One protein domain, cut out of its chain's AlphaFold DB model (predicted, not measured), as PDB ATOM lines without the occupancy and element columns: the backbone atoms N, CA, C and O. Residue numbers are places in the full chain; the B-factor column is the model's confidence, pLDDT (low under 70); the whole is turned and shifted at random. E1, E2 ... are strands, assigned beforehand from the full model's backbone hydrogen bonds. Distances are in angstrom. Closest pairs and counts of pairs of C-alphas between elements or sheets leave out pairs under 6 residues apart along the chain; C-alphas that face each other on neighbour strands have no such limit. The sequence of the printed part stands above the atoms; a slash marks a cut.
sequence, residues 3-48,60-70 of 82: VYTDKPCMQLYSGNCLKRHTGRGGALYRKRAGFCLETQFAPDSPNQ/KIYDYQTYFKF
ATOM      1  N   VAL A   3      -0.160  -1.139  33.922       97.88
ATOM      2  CA  VAL A   3      -0.278  -2.537  34.367       97.88
ATOM      3  C   VAL A   3      -0.916  -3.361  33.259       97.88
ATOM      4  O   VAL A   3      -1.948  -2.966  32.722       97.88
ATOM      5  N   TYR A   4      -0.294  -4.487  32.926       98.38
ATOM      6  CA  TYR A   4      -0.771  -5.443  31.929       98.38
ATOM      7  C   TYR A   4      -0.981  -6.788  32.608       98.38
ATOM      8  O   TYR A   4      -0.170  -7.173  33.447       98.38
ATOM      9  N   THR A   5      -2.046  -7.499  32.255       98.31
ATOM     10  CA  THR A   5      -2.346  -8.816  32.814       98.31
ATOM     11  C   THR A   5      -3.190  -9.631  31.844       98.31
ATOM     12  O   THR A   5      -3.942  -9.057  31.057       98.31
ATOM     13  N   ASP A   6      -3.061 -10.951  31.908       97.69
ATOM     14  CA  ASP A   6      -3.974 -11.909  31.272       97.69
ATOM     15  C   ASP A   6      -5.093 -12.376  32.225       97.69
ATOM     16  O   ASP A   6      -5.964 -13.160  31.843       97.69
ATOM     17  N   LYS A   7      -5.116 -11.867  33.465       95.19
ATOM     18  CA  LYS A   7      -6.237 -12.057  34.384       95.19
ATOM     19  C   LYS A   7      -7.456 -11.234  33.949       95.19
ATOM     20  O   LYS A   7      -7.309 -10.091  33.519       95.19
ATOM     21  N   PRO A   8      -8.679 -11.759  34.134       93.06
ATOM     22  CA  PRO A   8      -9.889 -11.093  33.657       93.06
ATOM     23  C   PRO A   8     -10.361  -9.938  34.553       93.06
ATOM     24  O   PRO A   8     -11.269  -9.205  34.169       93.06
ATOM     25  N   CYS A   9      -9.803  -9.776  35.758       94.50
ATOM     26  CA  CYS A   9     -10.223  -8.754  36.712       94.50
ATOM     27  C   CYS A   9      -9.022  -8.104  37.418       94.50
ATOM     28  O   CYS A   9      -7.950  -8.697  37.558       94.50
ATOM     29  N   MET A  10      -9.222  -6.880  37.906       96.81
ATOM     30  CA  MET A  10      -8.295  -6.188  38.795       96.81
ATOM     31  C   MET A  10      -9.067  -5.552  39.951       96.81
ATOM     32  O   MET A  10      -9.961  -4.734  39.735       96.81
ATOM     33  N   GLN A  11      -8.695  -5.896  41.180       97.62
ATOM     34  CA  GLN A  11      -9.182  -5.231  42.379       97.62
ATOM     35  C   GLN A  11      -8.300  -4.014  42.693       97.62
ATOM     36  O   GLN A  11      -7.073  -4.108  42.747       97.62
ATOM     37  N   LEU A  12      -8.941  -2.863  42.910       97.75
ATOM     38  CA  LEU A  12      -8.291  -1.628  43.343       97.75
ATOM     39  C   LEU A  12      -8.612  -1.367  44.814       97.75
ATOM     40  O   LEU A  12      -9.750  -1.056  45.169       97.75
ATOM     41  N   TYR A  13      -7.586  -1.398  45.658       97.75
ATOM     42  CA  TYR A  13      -7.688  -0.945  47.042       97.75
ATOM     43  C   TYR A  13      -6.883   0.337  47.227       97.75
ATOM     44  O   TYR A  13      -5.662   0.330  47.148       97.75
ATOM     45  N   SER A  14      -7.551   1.452  47.519       97.38
ATOM     46  CA  SER A  14      -6.916   2.771  47.662       97.38
ATOM     47  C   SER A  14      -6.456   3.093  49.089       97.38
ATOM     48  O   SER A  14      -6.409   4.256  49.482       97.38
ATOM     49  N   GLY A  15      -6.164   2.083  49.916       96.56
ATOM     50  CA  GLY A  15      -5.655   2.325  51.270       96.56
ATOM     51  C   GLY A  15      -6.690   2.922  52.233       96.56
ATOM     52  O   GLY A  15      -6.320   3.593  53.199       96.56
ATOM     53  N   ASN A  16      -7.989   2.730  51.981       96.00
ATOM     54  CA  ASN A  16      -9.066   3.395  52.731       96.00
ATOM     55  C   ASN A  16      -9.140   3.004  54.213       96.00
ATOM     56  O   ASN A  16      -9.603   3.807  55.026       96.00
ATOM     57  N   CYS A  17      -8.674   1.804  54.554       95.31
ATOM     58  CA  CYS A  17      -8.660   1.281  55.916       95.31
ATOM     59  C   CYS A  17      -7.278   1.395  56.575       95.31
ATOM     60  O   CYS A  17      -7.131   1.017  57.739       95.31
ATOM     61  N   LEU A  18      -6.266   1.929  55.870       94.25
ATOM     62  CA  LEU A  18      -4.968   2.210  56.476       94.25
ATOM     63  C   LEU A  18      -5.141   3.259  57.573       94.25
ATOM     64  O   LEU A  18      -5.644   4.363  57.350       94.25
ATOM     65  N   LYS A  19      -4.708   2.900  58.777       92.94
ATOM     66  CA  LYS A  19      -4.566   3.821  59.902       92.94
ATOM     67  C   LYS A  19      -3.121   4.307  59.966       92.94
ATOM     68  O   LYS A  19      -2.295   3.965  59.124       92.94
ATOM     69  N   ARG A  20      -2.824   5.126  60.970       94.81
ATOM     70  CA  ARG A  20      -1.464   5.584  61.240       94.81
ATOM     71  C   ARG A  20      -0.566   4.377  61.540       94.81
ATOM     72  O   ARG A  20      -0.787   3.700  62.538       94.81
ATOM     73  N   HIS A  21       0.420   4.129  60.685       95.06
ATOM     74  CA  HIS A  21       1.354   3.012  60.817       95.06
ATOM     75  C   HIS A  21       2.769   3.454  60.431       95.06
ATOM     76  O   HIS A  21       2.946   4.166  59.443       95.06
ATOM     77  N   THR A  22       3.784   3.035  61.188       96.88
ATOM     78  CA  THR A  22       5.187   3.274  60.822       96.88
ATOM     79  C   THR A  22       5.611   2.243  59.782       96.88
ATOM     80  O   THR A  22       5.646   1.046  60.047       96.88
ATOM     81  N   GLY A  23       5.838   2.705  58.564       94.50
ATOM     82  CA  GLY A  23       6.209   1.926  57.396       94.50
ATOM     83  C   GLY A  23       7.716   1.778  57.201       94.50
ATOM     84  O   GLY A  23       8.530   2.018  58.098       94.50
ATOM     85  N   ARG A  24       8.095   1.374  55.985       95.00
ATOM     86  CA  ARG A  24       9.490   1.131  55.608       95.00
ATOM     87  C   ARG A  24      10.307   2.420  55.741       95.00
ATOM     88  O   ARG A  24       9.864   3.481  55.315       95.00
ATOM     89  N   GLY A  25      11.497   2.323  56.336       96.88
ATOM     90  CA  GLY A  25      12.386   3.476  56.528       96.88
ATOM     91  C   GLY A  25      11.840   4.540  57.488       96.88
ATOM     92  O   GLY A  25      12.251   5.691  57.404       96.88
ATOM     93  N   GLY A  26      10.887   4.191  58.362       96.31
ATOM     94  CA  GLY A  26      10.268   5.135  59.296       96.31
ATOM     95  C   GLY A  26       9.171   6.011  58.680       96.31
ATOM     96  O   GLY A  26       8.621   6.865  59.373       96.31
ATOM     97  N   ALA A  27       8.820   5.801  57.405       95.62
ATOM     98  CA  ALA A  27       7.765   6.557  56.734       95.62
ATOM     99  C   ALA A  27       6.418   6.390  57.451       95.62
ATOM    100  O   ALA A  27       6.023   5.281  57.796       95.62
ATOM    101  N   LEU A  28       5.674   7.474  57.656       96.06
ATOM    102  CA  LEU A  28       4.366   7.397  58.301       96.06
ATOM    103  C   LEU A  28       3.267   7.108  57.272       96.06
ATOM    104  O   LEU A  28       2.820   8.011  56.565       96.06
ATOM    105  N   TYR A  29       2.774   5.874  57.223       96.31
ATOM    106  CA  TYR A  29       1.614   5.522  56.411       96.31
ATOM    107  C   TYR A  29       0.333   6.012  57.094       96.31
ATOM    108  O   TYR A  29       0.114   5.808  58.291       96.31
ATOM    109  N   ARG A  30      -0.508   6.702  56.327       95.75
ATOM    110  CA  ARG A  30      -1.821   7.231  56.720       95.75
ATOM    111  C   ARG A  30      -2.903   6.633  55.818       95.75
ATOM    112  O   ARG A  30      -2.604   5.912  54.866       95.75
ATOM    113  N   LYS A  31      -4.168   6.953  56.095       97.06
ATOM    114  CA  LYS A  31      -5.283   6.637  55.192       97.06
ATOM    115  C   LYS A  31      -4.940   7.115  53.779       97.06
ATOM    116  O   LYS A  31      -4.567   8.273  53.617       97.06
ATOM    117  N   ARG A  32      -5.067   6.224  52.790       95.75
ATOM    118  CA  ARG A  32      -4.723   6.466  51.374       95.75
ATOM    119  C   ARG A  32      -3.245   6.783  51.095       95.75
ATOM    120  O   ARG A  32      -2.934   7.353  50.059       95.75
ATOM    121  N   ALA A  33      -2.316   6.378  51.966       95.69
ATOM    122  CA  ALA A  33      -0.872   6.529  51.723       95.69
ATOM    123  C   ALA A  33      -0.292   5.538  50.691       95.69
ATOM    124  O   ALA A  33       0.920   5.441  50.532       95.69
ATOM    125  N   GLY A  34      -1.150   4.784  50.011       94.31
ATOM    126  CA  GLY A  34      -0.793   3.832  48.973       94.31
ATOM    127  C   GLY A  34      -2.047   3.205  48.376       94.31
ATOM    128  O   GLY A  34      -3.152   3.377  48.901       94.31
ATOM    129  N   PHE A  35      -1.862   2.474  47.286       97.06
ATOM    130  CA  PHE A  35      -2.907   1.690  46.647       97.06
ATOM    131  C   PHE A  35      -2.356   0.336  46.195       97.06
ATOM    132  O   PHE A  35      -1.153   0.195  45.974       97.06
ATOM    133  N   CYS A  36      -3.244  -0.641  46.042       97.75
ATOM    134  CA  CYS A  36      -2.947  -1.951  45.475       97.75
ATOM    135  C   CYS A  36      -3.660  -2.106  44.128       97.75
ATOM    136  O   CYS A  36      -4.813  -1.693  43.989       97.75
ATOM    137  N   LEU A  37      -2.968  -2.708  43.161       98.06
ATOM    138  CA  LEU A  37      -3.517  -3.149  41.878       98.06
ATOM    139  C   LEU A  37      -3.404  -4.674  41.840       98.06
ATOM    140  O   LEU A  37      -2.341  -5.215  41.545       98.06
ATOM    141  N   GLU A  38      -4.477  -5.353  42.224       98.12
ATOM    142  CA  GLU A  38      -4.503  -6.798  42.453       98.12
ATOM    143  C   GLU A  38      -5.173  -7.484  41.259       98.12
ATOM    144  O   GLU A  38      -6.396  -7.508  41.150       98.12
ATOM    145  N   THR A  39      -4.384  -8.002  40.321       97.81
ATOM    146  CA  THR A  39      -4.869  -8.708  39.123       97.81
ATOM    147  C   THR A  39      -5.248 -10.147  39.456       97.81
ATOM    148  O   THR A  39      -4.415 -10.909  39.948       97.81
ATOM    149  N   GLN A  40      -6.490 -10.541  39.188       95.12
ATOM    150  CA  GLN A  40      -7.036 -11.821  39.640       95.12
ATOM    151  C   GLN A  40      -8.322 -12.201  38.892       95.12
ATOM    152  O   GLN A  40      -8.754 -11.532  37.956       95.12
ATOM    153  N   PHE A  41      -8.942 -13.304  39.300       92.81
ATOM    154  CA  PHE A  41     -10.347 -13.561  38.998       92.81
ATOM    155  C   PHE A  41     -11.249 -12.704  39.887       92.81
ATOM    156  O   PHE A  41     -10.804 -12.209  40.921       92.81
ATOM    157  N   ALA A  42     -12.514 -12.526  39.507       91.12
ATOM    158  CA  ALA A  42     -13.453 -11.795  40.353       91.12
ATOM    159  C   ALA A  42     -13.495 -12.433  41.766       91.12
ATOM    160  O   ALA A  42     -13.646 -13.657  41.844       91.12
ATOM    161  N   PRO A  43     -13.364 -11.652  42.862       91.19
ATOM    162  CA  PRO A  43     -13.198 -12.186  44.220       91.19
ATOM    163  C   PRO A  43     -14.262 -13.206  44.639       91.19
ATOM    164  O   PRO A  43     -13.955 -14.176  45.323       91.19
ATOM    165  N   ASP A  44     -15.502 -12.995  44.199       90.38
ATOM    166  CA  ASP A  44     -16.660 -13.819  44.552       90.38
ATOM    167  C   ASP A  44     -17.011 -14.865  43.477       90.38
ATOM    168  O   ASP A  44     -18.027 -15.544  43.572       90.38
ATOM    169  N   SER A  45     -16.176 -15.029  42.442       89.81
ATOM    170  CA  SER A  45     -16.449 -15.971  41.342       89.81
ATOM    171  C   SER A  45     -16.743 -17.416  41.774       89.81
ATOM    172  O   SER A  45     -17.601 -18.021  41.135       89.81
ATOM    173  N   PRO A  46     -16.158 -17.983  42.853       87.50
ATOM    174  CA  PRO A  46     -16.536 -19.325  43.308       87.50
ATOM    175  C   PRO A  46     -17.999 -19.454  43.764       87.50
ATOM    176  O   PRO A  46     -18.546 -20.551  43.721       87.50
ATOM    177  N   ASN A  47     -18.633 -18.355  44.189       89.88
ATOM    178  CA  ASN A  47     -20.019 -18.340  44.669       89.88
ATOM    179  C   ASN A  47     -21.027 -17.924  43.582       89.88
ATOM    180  O   ASN A  47     -22.231 -17.893  43.837       89.88
ATOM    181  N   GLN A  48     -20.561 -17.590  42.375       86.19
ATOM    182  CA  GLN A  48     -21.381 -17.033  41.299       86.19
ATOM    183  C   GLN A  48     -21.557 -18.066  40.180       86.19
ATOM    184  O   GLN A  48     -20.616 -18.380  39.456       86.19
ATOM    185  N   LYS A  60      -4.864 -29.357  34.610       90.69
ATOM    186  CA  LYS A  60      -4.770 -27.999  34.054       90.69
ATOM    187  C   LYS A  60      -3.576 -27.260  34.649       90.69
ATOM    188  O   LYS A  60      -3.244 -27.424  35.820       90.69
ATOM    189  N   ILE A  61      -2.944 -26.436  33.821       93.31
ATOM    190  CA  ILE A  61      -1.855 -25.553  34.231       93.31
ATOM    191  C   ILE A  61      -2.469 -24.231  34.685       93.31
ATOM    192  O   ILE A  61      -3.295 -23.651  33.982       93.31
ATOM    193  N   TYR A  62      -2.057 -23.766  35.860       92.81
ATOM    194  CA  TYR A  62      -2.340 -22.419  36.332       92.81
ATOM    195  C   TYR A  62      -1.155 -21.524  35.966       92.81
ATOM    196  O   TYR A  62      -0.142 -21.534  36.662       92.81
ATOM    197  N   ASP A  63      -1.275 -20.788  34.866       95.25
ATOM    198  CA  ASP A  63      -0.238 -19.880  34.374       95.25
ATOM    199  C   ASP A  63      -0.885 -18.570  33.930       95.25
ATOM    200  O   ASP A  63      -1.798 -18.570  33.106       95.25
ATOM    201  N   TYR A  64      -0.465 -17.482  34.568       96.50
ATOM    202  CA  TYR A  64      -0.984 -16.134  34.374       96.50
ATOM    203  C   TYR A  64       0.123 -15.140  34.682       96.50
ATOM    204  O   TYR A  64       0.908 -15.330  35.619       96.50
ATOM    205  N   GLN A  65       0.154 -14.048  33.937       98.19
ATOM    206  CA  GLN A  65       1.240 -13.086  33.986       98.19
ATOM    207  C   GLN A  65       0.715 -11.681  34.240       98.19
ATOM    208  O   GLN A  65      -0.333 -11.267  33.754       98.19
ATOM    209  N   THR A  66       1.460 -10.923  35.039       98.50
ATOM    210  CA  THR A  66       1.176  -9.512  35.301       98.50
ATOM    211  C   THR A  66       2.461  -8.711  35.251       98.50
ATOM    212  O   THR A  66       3.462  -9.078  35.863       98.50
ATOM    213  N   TYR A  67       2.418  -7.599  34.525       98.12
ATOM    214  CA  TYR A  67       3.571  -6.767  34.222       98.12
ATOM    215  C   TYR A  67       3.311  -5.324  34.626       98.12
ATOM    216  O   TYR A  67       2.289  -4.738  34.265       98.12
ATOM    217  N   PHE A  68       4.284  -4.724  35.309       98.06
ATOM    218  CA  PHE A  68       4.283  -3.304  35.646       98.06
ATOM    219  C   PHE A  68       5.314  -2.586  34.781       98.06
ATOM    220  O   PHE A  68       6.516  -2.817  34.908       98.06
ATOM    221  N   LYS A  69       4.844  -1.699  33.903       97.31
ATOM    222  CA  LYS A  69       5.702  -0.858  33.067       97.31
ATOM    223  C   LYS A  69       5.799   0.539  33.662       97.31
ATOM    224  O   LYS A  69       4.795   1.239  33.835       97.31
ATOM    225  N   PHE A  70       7.023   0.967  33.931       96.00
ATOM    226  CA  PHE A  70       7.329   2.307  34.412       96.00
ATOM    227  C   PHE A  70       7.960   3.108  33.283       96.00
ATOM    228  O   PHE A  70       8.838   2.615  32.587       96.00
TER     229      PHE A  70
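What this domain is: This is residues 3 to 48 and 60 to 70 of the 82 residues of an uncharacterized protein of Clostridiaceae bacterium (UniProt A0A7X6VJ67). This flat model has little regular structure: a hairpin, E2 and E3, with a long looping link at one end, and a second small strand pair, E1 and E4, near E3. The 57 printed residues hold E1, E2, E3, E4 in that order, and no named helix; both two-stranded sheets are antiparallel. The class is all strand, with 17 residues in named elements; the whole is only just loose, close to extended, radius of gyration of the C-alphas 15.1 A, spans 44 by 31 by 17 A.

How they stand to each other: E1, residues 3 to 5, is antiparallel to E4, residues 66 to 69, at 156 degrees; N 4 and O 67 are within hydrogen-bond range, 2.9 A. E2, residues 9 to 13, forms a hairpin with E3, residues 36 to 40, at 157 degrees; N 11 and O 38 are 2.8 A apart. The closest C-alphas of E1 and E3, Thr 5 and Thr 39, are 6.8 A apart. E2 and E4 are apart.

Where its parts are: E1 begins at C-alpha 3 (-0.278, -2.537, 34.367). E2 measures 13.2 A, E3 12.2 A. E4 ends at C-alpha 69 (5.702, -0.858, 33.067).

The domain as a whole: The E2 to E3 link is long, 22 residues. Residues 49 to 59 are cut out, a 21.2 A gap between C-alphas 48 and 60. No printed residue is under 70 in pLDDT.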